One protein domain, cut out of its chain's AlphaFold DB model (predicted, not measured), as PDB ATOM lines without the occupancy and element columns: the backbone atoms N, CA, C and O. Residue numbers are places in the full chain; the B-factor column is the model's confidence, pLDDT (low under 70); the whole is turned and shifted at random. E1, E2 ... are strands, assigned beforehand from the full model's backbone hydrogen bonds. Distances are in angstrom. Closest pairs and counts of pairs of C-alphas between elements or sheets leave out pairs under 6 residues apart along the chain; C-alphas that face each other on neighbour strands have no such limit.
ATOM      1  N   GLU A   4      24.542 -23.018 -43.528       93.81
ATOM      2  CA  GLU A   4      25.025 -22.180 -42.432       93.81
ATOM      3  C   GLU A   4      23.832 -21.551 -41.710       93.81
ATOM      4  O   GLU A   4      22.940 -20.982 -42.346       93.81
ATOM      5  N   TYR A   5      23.811 -21.651 -40.381       95.62
ATOM      6  CA  TYR A   5      22.718 -21.150 -39.550       95.62
ATOM      7  C   TYR A   5      23.276 -20.276 -38.437       95.62
ATOM      8  O   TYR A   5      23.870 -20.772 -37.484       95.62
ATOM      9  N   ASN A   6      23.055 -18.970 -38.557       96.62
ATOM     10  CA  ASN A   6      23.396 -17.996 -37.525       96.62
ATOM     11  C   ASN A   6      22.207 -17.809 -36.583       96.62
ATOM     12  O   ASN A   6      21.066 -17.702 -37.045       96.62
ATOM     13  N   GLY A   7      22.453 -17.764 -35.281       95.62
ATOM     14  CA  GLY A   7      21.392 -17.567 -34.303       95.62
ATOM     15  C   GLY A   7      21.856 -17.747 -32.869       95.62
ATOM     16  O   GLY A   7      23.051 -17.804 -32.584       95.62
ATOM     17  N   GLU A   8      20.875 -17.853 -31.980       96.56
ATOM     18  CA  GLU A   8      21.097 -18.093 -30.559       96.56
ATOM     19  C   GLU A   8      21.093 -19.596 -30.266       96.56
ATOM     20  O   GLU A   8      20.171 -20.308 -30.670       96.56
ATOM     21  N   TRP A   9      22.066 -20.066 -29.494       96.06
ATOM     22  CA  TRP A   9      22.249 -21.463 -29.114       96.06
ATOM     23  C   TRP A   9      22.244 -21.607 -27.596       96.06
ATOM     24  O   TRP A   9      22.806 -20.771 -26.888       96.06
ATOM     25  N   PHE A  10      21.563 -22.628 -27.084       93.81
ATOM     26  CA  PHE A  10      21.337 -22.795 -25.649       93.81
ATOM     27  C   PHE A  10      21.033 -24.246 -25.272       93.81
ATOM     28  O   PHE A  10      20.551 -25.037 -26.085       93.81
ATOM     29  N   LEU A  11      21.277 -24.581 -24.006       91.81
ATOM     30  CA  LEU A  11      20.753 -25.795 -23.379       91.81
ATOM     31  C   LEU A  11      19.317 -25.572 -22.898       91.81
ATOM     32  O   LEU A  11      18.877 -24.434 -22.726       91.81
ATOM     33  N   LEU A  12      18.578 -26.648 -22.634       88.00
ATOM     34  CA  LEU A  12      17.223 -26.544 -22.098       88.00
ATOM     35  C   LEU A  12      17.228 -25.794 -20.750       88.00
ATOM     36  O   LEU A  12      17.821 -26.242 -19.775       88.00
ATOM     37  N   GLY A  13      16.581 -24.625 -20.704       85.44
ATOM     38  CA  GLY A  13      16.582 -23.749 -19.522       85.44
ATOM     39  C   GLY A  13      17.901 -23.002 -19.266       85.44
ATOM     40  O   GLY A  13      18.019 -22.334 -18.240       85.44
ATOM     41  N   GLY A  14      18.875 -23.106 -20.174       87.50
ATOM     42  CA  GLY A  14      20.171 -22.438 -20.094       87.50
ATOM     43  C   GLY A  14      20.190 -21.034 -20.705       87.50
ATOM     44  O   GLY A  14      19.219 -20.563 -21.304       87.50
ATOM     45  N   SER A  15      21.335 -20.371 -20.552       91.44
ATOM     46  CA  SER A  15      21.622 -19.085 -21.192       91.44
ATOM     47  C   SER A  15      21.745 -19.231 -22.706       91.44
ATOM     48  O   SER A  15      22.090 -20.294 -23.222       91.44
ATOM     49  N   LYS A  16      21.467 -18.138 -23.417       94.50
ATOM     50  CA  LYS A  16      21.595 -18.064 -24.869       94.50
ATOM     51  C   LYS A  16      22.940 -17.489 -25.279       94.50
ATOM     52  O   LYS A  16      23.411 -16.529 -24.673       94.50
ATOM     53  N   HIS A  17      23.510 -18.066 -26.328       94.31
ATOM     54  CA  HIS A  17      24.810 -17.697 -26.861       94.31
ATOM     55  C   HIS A  17      24.727 -17.491 -28.370       94.31
ATOM     56  O   HIS A  17      24.176 -18.331 -29.079       94.31
ATOM     57  N   ASP A  18      25.308 -16.405 -28.868       95.50
ATOM     58  CA  ASP A  18      25.409 -16.188 -30.307       95.50
ATOM     59  C   ASP A  18      26.398 -17.178 -30.928       95.50
ATOM     60  O   ASP A  18      27.507 -17.396 -30.421       95.50
ATOM     61  N   GLY A  19      26.003 -17.774 -32.048       96.19
ATOM     62  CA  GLY A  19      26.842 -18.735 -32.744       96.19
ATOM     63  C   GLY A  19      26.378 -19.079 -34.151       96.19
ATOM     64  O   GLY A  19      25.299 -18.681 -34.607       96.19
ATOM     65  N   GLN A  20      27.206 -19.868 -34.820       97.38
ATOM     66  CA  GLN A  20      27.010 -20.331 -36.184       97.38
ATOM     67  C   GLN A  20      27.113 -21.855 -36.239       97.38
ATOM     68  O   GLN A  20      28.127 -22.435 -35.856       97.38
ATOM     69  N   LEU A  21      26.069 -22.507 -36.745       97.31
ATOM     70  CA  LEU A  21      26.125 -23.908 -37.156       97.31
ATOM     71  C   LEU A  21      26.551 -23.981 -38.621       97.31
ATOM     72  O   LEU A  21      25.929 -23.343 -39.472       97.31
ATOM     73  N   THR A  22      27.539 -24.815 -38.917       96.81
ATOM     74  CA  THR A  22      27.982 -25.146 -40.274       96.81
ATOM     75  C   THR A  22      27.779 -26.637 -40.520       96.81
ATOM     76  O   THR A  22      28.207 -27.463 -39.714       96.81
ATOM     77  N   ILE A  23      27.137 -26.975 -41.639       95.19
ATOM     78  CA  ILE A  23      26.966 -28.348 -42.126       95.19
ATOM     79  C   ILE A  23      27.721 -28.472 -43.452       95.19
ATOM     80  O   ILE A  23      27.339 -27.839 -44.443       95.19
ATOM     81  N   ASP A  24      28.784 -29.275 -43.466       92.56
ATOM     82  CA  ASP A  24      29.595 -29.580 -44.643       92.56
ATOM     83  C   ASP A  24      29.478 -31.070 -44.998       92.56
ATOM     84  O   ASP A  24      30.089 -31.943 -44.381       92.56
ATOM     85  N   ASP A  25      28.678 -31.373 -46.023       84.81
ATOM     86  CA  ASP A  25      28.481 -32.753 -46.477       84.81
ATOM     87  C   ASP A  25      29.726 -33.381 -47.100       84.81
ATOM     88  O   ASP A  25      29.897 -34.599 -47.023       84.81
ATOM     89  N   GLU A  26      30.555 -32.578 -47.772       86.00
ATOM     90  CA  GLU A  26      31.721 -33.076 -48.503       86.00
ATOM     91  C   GLU A  26      32.787 -33.522 -47.507       86.00
ATOM     92  O   GLU A  26      33.325 -34.628 -47.615       86.00
ATOM     93  N   ALA A  27      33.018 -32.696 -46.485       86.50
ATOM     94  CA  ALA A  27      33.892 -33.022 -45.366       86.50
ATOM     95  C   ALA A  27      33.262 -34.017 -44.374       86.50
ATOM     96  O   ALA A  27      33.980 -34.579 -43.545       86.50
ATOM     97  N   LYS A  28      31.945 -34.266 -44.470       87.75
ATOM     98  CA  LYS A  28      31.138 -35.001 -43.477       87.75
ATOM     99  C   LYS A  28      31.290 -34.412 -42.075       87.75
ATOM    100  O   LYS A  28      31.423 -35.149 -41.097       87.75
ATOM    101  N   ASP A  29      31.283 -33.089 -42.005       92.44
ATOM    102  CA  ASP A  29      31.534 -32.330 -40.792       92.44
ATOM    103  C   ASP A  29      30.318 -31.480 -40.425       92.44
ATOM    104  O   ASP A  29      29.681 -30.857 -41.278       92.44
ATOM    105  N   ILE A  30      29.987 -31.461 -39.138       95.88
ATOM    106  CA  ILE A  30      28.935 -30.608 -38.593       95.88
ATOM    107  C   ILE A  30      29.480 -29.982 -37.323       95.88
ATOM    108  O   ILE A  30      29.783 -30.675 -36.349       95.88
ATOM    109  N   LYS A  31      29.569 -28.656 -37.324       96.06
ATOM    110  CA  LYS A  31      30.157 -27.902 -36.222       96.06
ATOM    111  C   LYS A  31      29.266 -26.747 -35.804       96.06
ATOM    112  O   LYS A  31      28.682 -26.067 -36.643       96.06
ATOM    113  N   LEU A  32      29.191 -26.521 -34.501       96.69
ATOM    114  CA  LEU A  32      28.625 -25.317 -33.912       96.69
ATOM    115  C   LEU A  32      29.761 -24.487 -33.316       96.69
ATOM    116  O   LEU A  32      30.501 -24.961 -32.458       96.69
ATOM    117  N   GLU A  33      29.869 -23.240 -33.747       97.12
ATOM    118  CA  GLU A  33      30.836 -22.274 -33.244       97.12
ATOM    119  C   GLU A  33      30.117 -21.190 -32.443       97.12
ATOM    120  O   GLU A  33      29.215 -20.525 -32.946       97.12
ATOM    121  N   ILE A  34      30.515 -21.016 -31.186       95.50
ATOM    122  CA  ILE A  34      29.981 -20.011 -30.267       95.50
ATOM    123  C   ILE A  34      31.082 -19.011 -29.948       95.50
ATOM    124  O   ILE A  34      32.203 -19.396 -29.606       95.50
ATOM    125  N   ILE A  35      30.761 -17.721 -30.019       93.50
ATOM    126  CA  ILE A  35      31.695 -16.654 -29.659       93.50
ATOM    127  C   ILE A  35      31.323 -16.137 -28.270       93.50
ATOM    128  O   ILE A  35      30.258 -15.559 -28.075       93.50
ATOM    129  N   GLY A  36      32.202 -16.331 -27.285       93.00
ATOM    130  CA  GLY A  36      31.888 -15.965 -25.904       93.00
ATOM    131  C   GLY A  36      33.030 -16.144 -24.910       93.00
ATOM    132  O   GLY A  36      34.137 -16.554 -25.254       93.00
ATOM    133  N   ALA A  37      32.757 -15.792 -23.653       92.44
ATOM    134  CA  ALA A  37      33.676 -15.977 -22.525       92.44
ATOM    135  C   ALA A  37      33.366 -17.239 -21.695       92.44
ATOM    136  O   ALA A  37      34.144 -17.611 -20.811       92.44
ATOM    137  N   GLU A  38      32.229 -17.878 -21.966       91.56
ATOM    138  CA  GLU A  38      31.678 -18.999 -21.207       91.56
ATOM    139  C   GLU A  38      31.243 -20.111 -22.158       91.56
ATOM    140  O   GLU A  38      30.805 -19.833 -23.278       91.56
ATOM    141  N   PHE A  39      31.379 -21.360 -21.709       91.12
ATOM    142  CA  PHE A  39      30.846 -22.515 -22.428       91.12
ATOM    143  C   PHE A  39      29.307 -22.504 -22.421       91.12
ATOM    144  O   PHE A  39      28.699 -21.786 -21.624       91.12
ATOM    145  N   ILE A  40      28.665 -23.295 -23.289       90.75
ATOM    146  CA  ILE A  40      27.190 -23.316 -23.389       90.75
ATOM    147  C   ILE A  40      26.545 -23.916 -22.126       90.75
ATOM    148  O   ILE A  40      25.398 -23.639 -21.786       90.75
ATOM    149  N   GLU A  41      27.328 -24.702 -21.396       86.94
ATOM    150  CA  GLU A  41      27.077 -25.259 -20.069       86.94
ATOM    151  C   GLU A  41      27.115 -24.231 -18.943       86.94
ATOM    152  O   GLU A  41      26.768 -24.540 -17.802       86.94
ATOM    153  N   GLY A  42      27.608 -23.033 -19.242       84.69
ATOM    154  CA  GLY A  42      28.137 -22.112 -18.255       84.69
ATOM    155  C   GLY A  42      29.576 -22.451 -17.859       84.69
ATOM    156  O   GLY A  42      30.158 -23.457 -18.258       84.69
ATOM    157  N   GLY A  43      30.170 -21.570 -17.058       86.88
ATOM    158  CA  GLY A  43      31.569 -21.671 -16.647       86.88
ATOM    159  C   GLY A  43      32.520 -20.968 -17.619       86.88
ATOM    160  O   GLY A  43      32.389 -21.050 -18.838       86.88
ATOM    161  N   LYS A  44      33.500 -20.252 -17.060       89.50
ATOM    162  CA  LYS A  44      34.458 -19.452 -17.834       89.50
ATOM    163  C   LYS A  44      35.540 -20.320 -18.464       89.50
ATOM    164  O   LYS A  44      36.142 -21.157 -17.780       89.50
ATOM    165  N   VAL A  45      35.839 -20.037 -19.731       86.81
ATOM    166  CA  VAL A  45      36.825 -20.765 -20.551       86.81
ATOM    167  C   VAL A  45      38.241 -20.717 -19.958       86.81
ATOM    168  O   VAL A  45      39.006 -21.667 -20.092       86.81
ATOM    169  N   ASP A  46      38.599 -19.648 -19.243       82.44
ATOM    170  CA  ASP A  46      39.948 -19.437 -18.697       82.44
ATOM    171  C   ASP A  46      40.162 -19.956 -17.268       82.44
ATOM    172  O   ASP A  46      41.239 -19.787 -16.697       82.44
ATOM    173  N   SER A  47      39.158 -20.602 -16.671       65.69
ATOM    174  CA  SER A  47      39.173 -20.893 -15.235       65.69
ATOM    175  C   SER A  47      40.140 -22.008 -14.815       65.69
ATOM    176  O   SER A  47      40.283 -22.251 -13.615       65.69
ATOM    177  N   GLY A  48      40.780 -22.715 -15.759       63.97
ATOM    178  CA  GLY A  48      41.748 -23.809 -15.535       63.97
ATOM    179  C   GLY A  48      41.205 -25.039 -14.785       63.97
ATOM    180  O   GLY A  48      41.821 -26.097 -14.798       63.97
ATOM    181  N   LYS A  49      40.046 -24.902 -14.135       64.50
ATOM    182  CA  LYS A  49      39.376 -25.879 -13.272       64.50
ATOM    183  C   LYS A  49      38.067 -26.374 -13.873       64.50
ATOM    184  O   LYS A  49      37.601 -27.445 -13.498       64.50
ATOM    185  N   PHE A  50      37.462 -25.596 -14.769       65.25
ATOM    186  CA  PHE A  50      36.266 -26.011 -15.480       65.25
ATOM    187  C   PHE A  50      36.677 -26.692 -16.779       65.25
ATOM    188  O   PHE A  50      37.199 -26.060 -17.694       65.25
ATOM    189  N   HIS A  51      36.501 -28.004 -16.828       65.88
ATOM    190  CA  HIS A  51      36.519 -28.768 -18.065       65.88
ATOM    191  C   HIS A  51      35.128 -29.367 -18.179       65.88
ATOM    192  O   HIS A  51      34.723 -30.077 -17.249       65.88
ATOM    193  N   PRO A  52      34.375 -29.064 -19.248       65.56
ATOM    194  CA  PRO A  52      33.087 -29.695 -19.460       65.56
ATOM    195  C   PRO A  52      33.287 -31.207 -19.426       65.56
ATOM    196  O   PRO A  52      34.035 -31.773 -20.223       65.56
ATOM    197  N   LYS A  53      32.670 -31.874 -18.450       59.66
ATOM    198  CA  LYS A  53      32.545 -33.326 -18.503       59.66
ATOM    199  C   LYS A  53      31.604 -33.592 -19.680       59.66
ATOM    200  O   LYS A  53      30.480 -33.108 -19.636       59.66
ATOM    201  N   HIS A  54      32.057 -34.290 -20.726       53.53
ATOM    202  CA  HIS A  54      31.182 -34.783 -21.807       53.53
ATOM    203  C   HIS A  54      29.872 -35.353 -21.196       53.53
ATOM    204  O   HIS A  54      29.937 -35.967 -20.131       53.53
ATOM    205  N   LEU A  55      28.664 -35.215 -21.752       59.34
ATOM    206  CA  LEU A  55      28.203 -35.021 -23.128       59.34
ATOM    207  C   LEU A  55      26.989 -34.066 -23.135       59.34
ATOM    208  O   LEU A  55      26.092 -34.266 -22.316       59.34
ATOM    209  N   HIS A  56      26.867 -33.142 -24.099       57.84
ATOM    210  CA  HIS A  56      25.530 -32.613 -24.414       57.84
ATOM    211  C   HIS A  56      24.892 -33.507 -25.437       57.84
ATOM    212  O   HIS A  56      25.284 -33.527 -26.597       57.84
ATOM    213  N   GLN A  57      23.867 -34.233 -25.019       72.69
ATOM    214  CA  GLN A  57      23.047 -34.955 -25.972       72.69
ATOM    215  C   GLN A  57      22.255 -33.991 -26.842       72.69
ATOM    216  O   GLN A  57      21.996 -34.354 -27.979       72.69
ATOM    217  N   ILE A  58      21.898 -32.793 -26.354       89.62
ATOM    218  CA  ILE A  58      21.041 -31.855 -27.081       89.62
ATOM    219  C   ILE A  58      21.473 -30.394 -26.880       89.62
ATOM    220  O   ILE A  58      21.544 -29.915 -25.752       89.62
ATOM    221  N   ILE A  59      21.685 -29.664 -27.980       93.69
ATOM    222  CA  ILE A  59      21.793 -28.193 -28.001       93.69
ATOM    223  C   ILE A  59      20.648 -27.638 -28.850       93.69
ATOM    224  O   ILE A  59      20.393 -28.109 -29.959       93.69
ATOM    225  N   LEU A  60      19.949 -26.626 -28.347       95.19
ATOM    226  CA  LEU A  60      18.842 -25.973 -29.038       95.19
ATOM    227  C   LEU A  60      19.333 -24.708 -29.743       95.19
ATOM    228  O   LEU A  60      20.118 -23.945 -29.190       95.19
ATOM    229  N   GLY A  61      18.849 -24.483 -30.959       96.06
ATOM    230  CA  GLY A  61      19.165 -23.325 -31.788       96.06
ATOM    231  C   GLY A  61      17.912 -22.559 -32.191       96.06
ATOM    232  O   GLY A  61      16.939 -23.150 -32.668       96.06
ATOM    233  N   SER A  62      17.935 -21.244 -32.023       93.69
ATOM    234  CA  SER A  62      16.939 -20.312 -32.549       93.69
ATOM    235  C   SER A  62      17.594 -19.457 -33.631       93.69
ATOM    236  O   SER A  62      18.249 -18.460 -33.339       93.69
ATOM    237  N   SER A  63      17.429 -19.878 -34.886       87.56
ATOM    238  CA  SER A  63      17.822 -19.127 -36.085       87.56
ATOM    239  C   SER A  63      16.552 -18.659 -36.822       87.56
ATOM    240  O   SER A  63      15.532 -18.388 -36.188       87.56
ATOM    241  N   SER A  64      16.557 -18.623 -38.157       88.19
ATOM    242  CA  SER A  64      15.340 -18.484 -38.973       88.19
ATOM    243  C   SER A  64      14.338 -19.621 -38.742       88.19
ATOM    244  O   SER A  64      13.139 -19.441 -38.932       88.19
ATOM    245  N   ASN A  65      14.828 -20.779 -38.288       88.62
ATOM    246  CA  ASN A  65      14.044 -21.938 -37.885       88.62
ATOM    247  C   ASN A  65      14.478 -22.419 -36.495       88.62
ATOM    248  O   ASN A  65      15.599 -22.156 -36.048       88.62
ATOM    249  N   LYS A  66      13.600 -23.180 -35.832       95.19
ATOM    250  CA  LYS A  66      13.977 -23.972 -34.654       95.19
ATOM    251  C   LYS A  66      14.903 -25.100 -35.088       95.19
ATOM    252  O   LYS A  66      14.587 -25.800 -36.047       95.19
ATOM    253  N   ILE A  67      16.017 -25.276 -34.397       96.00
ATOM    254  CA  ILE A  67      16.998 -26.323 -34.679       96.00
ATOM    255  C   ILE A  67      17.297 -27.061 -33.380       96.00
ATOM    256  O   ILE A  67      17.450 -26.434 -32.336       96.00
ATOM    257  N   THR A  68      17.396 -28.383 -33.439       94.75
ATOM    258  CA  THR A  68      17.951 -29.198 -32.359       94.75
ATOM    259  C   THR A  68      19.174 -29.937 -32.871       94.75
ATOM    260  O   THR A  68      19.095 -30.662 -33.858       94.75
ATOM    261  N   LEU A  69      20.300 -29.757 -32.202       94.00
ATOM    262  CA  LEU A  69      21.526 -30.508 -32.426       94.00
ATOM    263  C   LEU A  69      21.540 -31.681 -31.457       94.00
ATOM    264  O   LEU A  69      21.192 -31.485 -30.295       94.00
ATOM    265  N   TYR A  70      21.913 -32.871 -31.921       90.56
ATOM    266  CA  TYR A  70      21.979 -34.072 -31.092       90.56
ATOM    267  C   TYR A  70      23.366 -34.720 -31.119       90.56
ATOM    268  O   TYR A  70      24.030 -34.747 -32.159       90.56
ATOM    269  N   ASN A  71      23.759 -35.270 -29.969       87.94
ATOM    270  CA  ASN A  71      25.086 -35.798 -29.655       87.94
ATOM    271  C   ASN A  71      26.201 -34.780 -29.939       87.94
ATOM    272  O   ASN A  71      27.051 -34.961 -30.809       87.94
ATOM    273  N   CYS A  72      26.149 -33.668 -29.213       90.31
ATOM    274  CA  CYS A  72      27.099 -32.573 -29.299       90.31
ATOM    275  C   CYS A  72      28.266 -32.779 -28.329       90.31
ATOM    276  O   CYS A  72      28.099 -33.079 -27.143       90.31
ATOM    277  N   GLN A  73      29.480 -32.569 -28.822       90.19
ATOM    278  CA  GLN A  73      30.701 -32.740 -28.045       90.19
ATOM    279  C   GLN A  73      31.568 -31.500 -28.179       90.19
ATOM    280  O   GLN A  73      31.762 -31.003 -29.282       90.19
ATOM    281  N   LEU A  74      32.118 -31.003 -27.071       90.81
ATOM    282  CA  LEU A  74      33.112 -29.938 -27.136       90.81
ATOM    283  C   LEU A  74      34.334 -30.442 -27.918       90.81
ATOM    284  O   LEU A  74      35.001 -31.381 -27.486       90.81
ATOM    285  N   ALA A  75      34.624 -29.799 -29.046       90.62
ATOM    286  CA  ALA A  75      35.797 -30.083 -29.865       90.62
ATOM    287  C   ALA A  75      37.017 -29.281 -29.388       90.62
ATOM    288  O   ALA A  75      38.144 -29.769 -29.423       90.62
ATOM    289  N   GLY A  76      36.797 -28.056 -28.906       90.56
ATOM    290  CA  GLY A  76      37.854 -27.220 -28.350       90.56
ATOM    291  C   GLY A  76      37.471 -25.750 -28.292       90.56
ATOM    292  O   GLY A  76      36.320 -25.373 -28.506       90.56
ATOM    293  N   TYR A  77      38.454 -24.907 -27.992       92.81
ATOM    294  CA  TYR A  77      38.293 -23.461 -28.029       92.81
ATOM    295  C   TYR A  77      39.601 -22.769 -28.410       92.81
ATOM    296  O   TYR A  77      40.695 -23.281 -28.165       92.81
ATOM    297  N   SER A  78      39.491 -21.577 -28.986       92.31
ATOM    298  CA  SER A  78      40.627 -20.723 -29.332       92.31
ATOM    299  C   SER A  78      40.392 -19.292 -28.862       92.31
ATOM    300  O   SER A  78      39.263 -18.818 -28.767       92.31
ATOM    301  N   LYS A  79      41.472 -18.597 -28.502       92.94
ATOM    302  CA  LYS A  79      41.404 -17.234 -27.972       92.94
ATOM    303  C   LYS A  79      41.366 -16.227 -29.124       92.94
ATOM    304  O   LYS A  79      42.304 -16.179 -29.911       92.94
ATOM    305  N   LEU A  80      40.320 -15.402 -29.184       90.38
ATOM    306  CA  LEU A  80      40.170 -14.328 -30.179       90.38
ATOM    307  C   LEU A  80      40.637 -12.963 -29.649       90.38
ATOM    308  O   LEU A  80      41.056 -12.097 -30.411       90.38
ATOM    309  N   GLY A  81      40.569 -12.755 -28.332       85.56
ATOM    310  CA  GLY A  81      40.925 -11.492 -27.686       85.56
ATOM    311  C   GLY A  81      41.236 -11.675 -26.205       85.56
ATOM    312  O   GLY A  81      41.472 -12.789 -25.751       85.56
ATOM    313  N   ARG A  82      41.241 -10.595 -25.411       82.31
ATOM    314  CA  ARG A  82      41.593 -10.683 -23.977       82.31
ATOM    315  C   ARG A  82      40.681 -11.636 -23.194       82.31
ATOM    316  O   ARG A  82      41.209 -12.454 -22.443       82.31
ATOM    317  N   SER A  83      39.372 -11.559 -23.436       85.81
ATOM    318  CA  SER A  83      38.336 -12.331 -22.729       85.81
ATOM    319  C   SER A  83      37.308 -12.963 -23.673       85.81
ATOM    320  O   SER A  83      36.218 -13.312 -23.237       85.81
ATOM    321  N   LEU A  84      37.632 -13.065 -24.965       91.88
ATOM    322  CA  LEU A  84      36.735 -13.593 -25.991       91.88
ATOM    323  C   LEU A  84      37.352 -14.837 -26.621       91.88
ATOM    324  O   LEU A  84      38.528 -14.816 -27.006       91.88
ATOM    325  N   TYR A  85      36.550 -15.886 -26.736       94.06
ATOM    326  CA  TYR A  85      36.946 -17.178 -27.268       94.06
ATOM    327  C   TYR A  85      35.986 -17.608 -28.374       94.06
ATOM    328  O   TYR A  85      34.798 -17.290 -28.333       94.06
ATOM    329  N   LEU A  86      36.519 -18.339 -29.348       95.19
ATOM    330  CA  LEU A  86      35.747 -19.154 -30.273       95.19
ATOM    331  C   LEU A  86      35.678 -20.558 -29.677       95.19
ATOM    332  O   LEU A  86      36.717 -21.197 -29.516       95.19
ATOM    333  N   ILE A  87      34.485 -21.003 -29.315       94.06
ATOM    334  CA  ILE A  87      34.216 -22.297 -28.689       94.06
ATOM    335  C   ILE A  87      33.544 -23.175 -29.736       94.06
ATOM    336  O   ILE A  87      32.509 -22.801 -30.282       94.06
ATOM    337  N   THR A  88      34.123 -24.335 -30.021       94.62
ATOM    338  CA  THR A  88      33.673 -25.213 -31.103       94.62
ATOM    339  C   THR A  88      33.116 -26.508 -30.531       94.62
ATOM    340  O   THR A  88      33.783 -27.191 -29.749       94.62
ATOM    341  N   TYR A  89      31.913 -26.872 -30.965       94.25
ATOM    342  CA  TYR A  89      31.273 -28.151 -30.686       94.25
ATOM    343  C   TYR A  89      31.156 -28.959 -31.973       94.25
ATOM    344  O   TYR A  89      30.669 -28.454 -32.984       94.25
ATOM    345  N   GLN A  90      31.561 -30.222 -31.914       93.75
ATOM    346  CA  GLN A  90      31.245 -31.221 -32.922       93.75
ATOM    347  C   GLN A  90      29.802 -31.683 -32.730       93.75
ATOM    348  O   GLN A  90      29.374 -31.933 -31.602       93.75
ATOM    349  N   VAL A  91      29.060 -31.824 -33.821       94.00
ATOM    350  CA  VAL A  91      27.661 -32.259 -33.818       94.00
ATOM    351  C   VAL A  91      27.537 -33.518 -34.668       94.00
ATOM    352  O   VAL A  91      28.130 -33.597 -35.739       94.00
ATOM    353  N   GLU A  92      26.761 -34.506 -34.222       90.19
ATOM    354  CA  GLU A  92      26.521 -35.707 -35.035       90.19
ATOM    355  C   GLU A  92      25.216 -35.618 -35.837       90.19
ATOM    356  O   GLU A  92      25.180 -36.015 -37.000       90.19
ATOM    357  N   TYR A  93      24.145 -35.060 -35.255       90.12
ATOM    358  CA  TYR A  93      22.839 -34.973 -35.919       90.12
ATOM    359  C   TYR A  93      22.192 -33.596 -35.770       90.12
ATOM    360  O   TYR A  93      22.290 -32.950 -34.727       90.12
ATOM    361  N   VAL A  94      21.464 -33.174 -36.808       93.38
ATOM    362  CA  VAL A  94      20.722 -31.906 -36.849       93.38
ATOM    363  C   VAL A  94      19.256 -32.178 -37.173       93.38
ATOM    364  O   VAL A  94      18.934 -32.779 -38.197       93.38
ATOM    365  N   PHE A  95      18.359 -31.691 -36.323       91.94
ATOM    366  CA  PHE A  95      16.914 -31.724 -36.513       91.94
ATOM    367  C   PHE A  95      16.400 -30.309 -36.760       91.94
ATOM    368  O   PHE A  95      16.591 -29.412 -35.941       91.94
ATOM    369  N   LEU A  96      15.722 -30.105 -37.885       92.75
ATOM    370  CA  LEU A  96      15.207 -28.799 -38.290       92.75
ATOM    371  C   LEU A  96      13.706 -28.692 -38.015       92.75
ATOM    372  O   LEU A  96      12.969 -29.670 -38.113       92.75
ATOM    373  N   GLY A  97      13.252 -27.486 -37.687       92.88
ATOM    374  CA  GLY A  97      11.855 -27.171 -37.383       92.88
ATOM    375  C   GLY A  97      11.391 -27.595 -35.986       92.88
ATOM    376  O   GLY A  97      10.205 -27.470 -35.685       92.88
TER     377      GLY A  97
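AT A GLANCE: This is residues 4 to 97 of the 225 residues of the protein "ApeA_NTD1 domain-containing protein" of Chitinophaga agrisoli (UniProt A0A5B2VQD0). Six strands form a closed antiparallel barrel, E5 and E6 bending strongly, with a long loop between E3 and E4. The 94 printed residues hold E1 to E6 in chain order and no named helix; round the ring run E1, E2, E3, E6, E5, E4. The class is all strand; it is compact, radius of gyration of the C-alphas 12.6 A, spans 35 by 31 by 23 A.

HOW THE PARTS SIT: Find E1, residues 4 to 10, E2, 17 to 24, and E3, 29 to 36: a meander, successive strands antiparallel neighbours; N 5 and O 21 are 2.9 A apart, N 20 and O 33 2.8 A. E4, 56 to 62, E5, 66 to 79, and E6, 85 to 96, make another; see N 61 and O 67, N 68 and O 95, each 2.8 A. Greek keys, four strands in a row with first and fourth antiparallel neighbours, are E1 to E4, N 10 and O 60 2.9 A, and E3 to E6, N 34 and O 87 2.8 A.

IN THESE COORDINATES: Begin E1 at (25.025, -22.180, -42.432), C-alpha 4. E5, 29.0 A long, bends 94 degrees at residue 71; E6, 27.0 A, ends at C-alpha 96, (15.207, -28.799, -38.290).

THE WHOLE: The printed part has no cut; E3 to E4 is a long link; pLDDT is under 70 at residues 47 to 56.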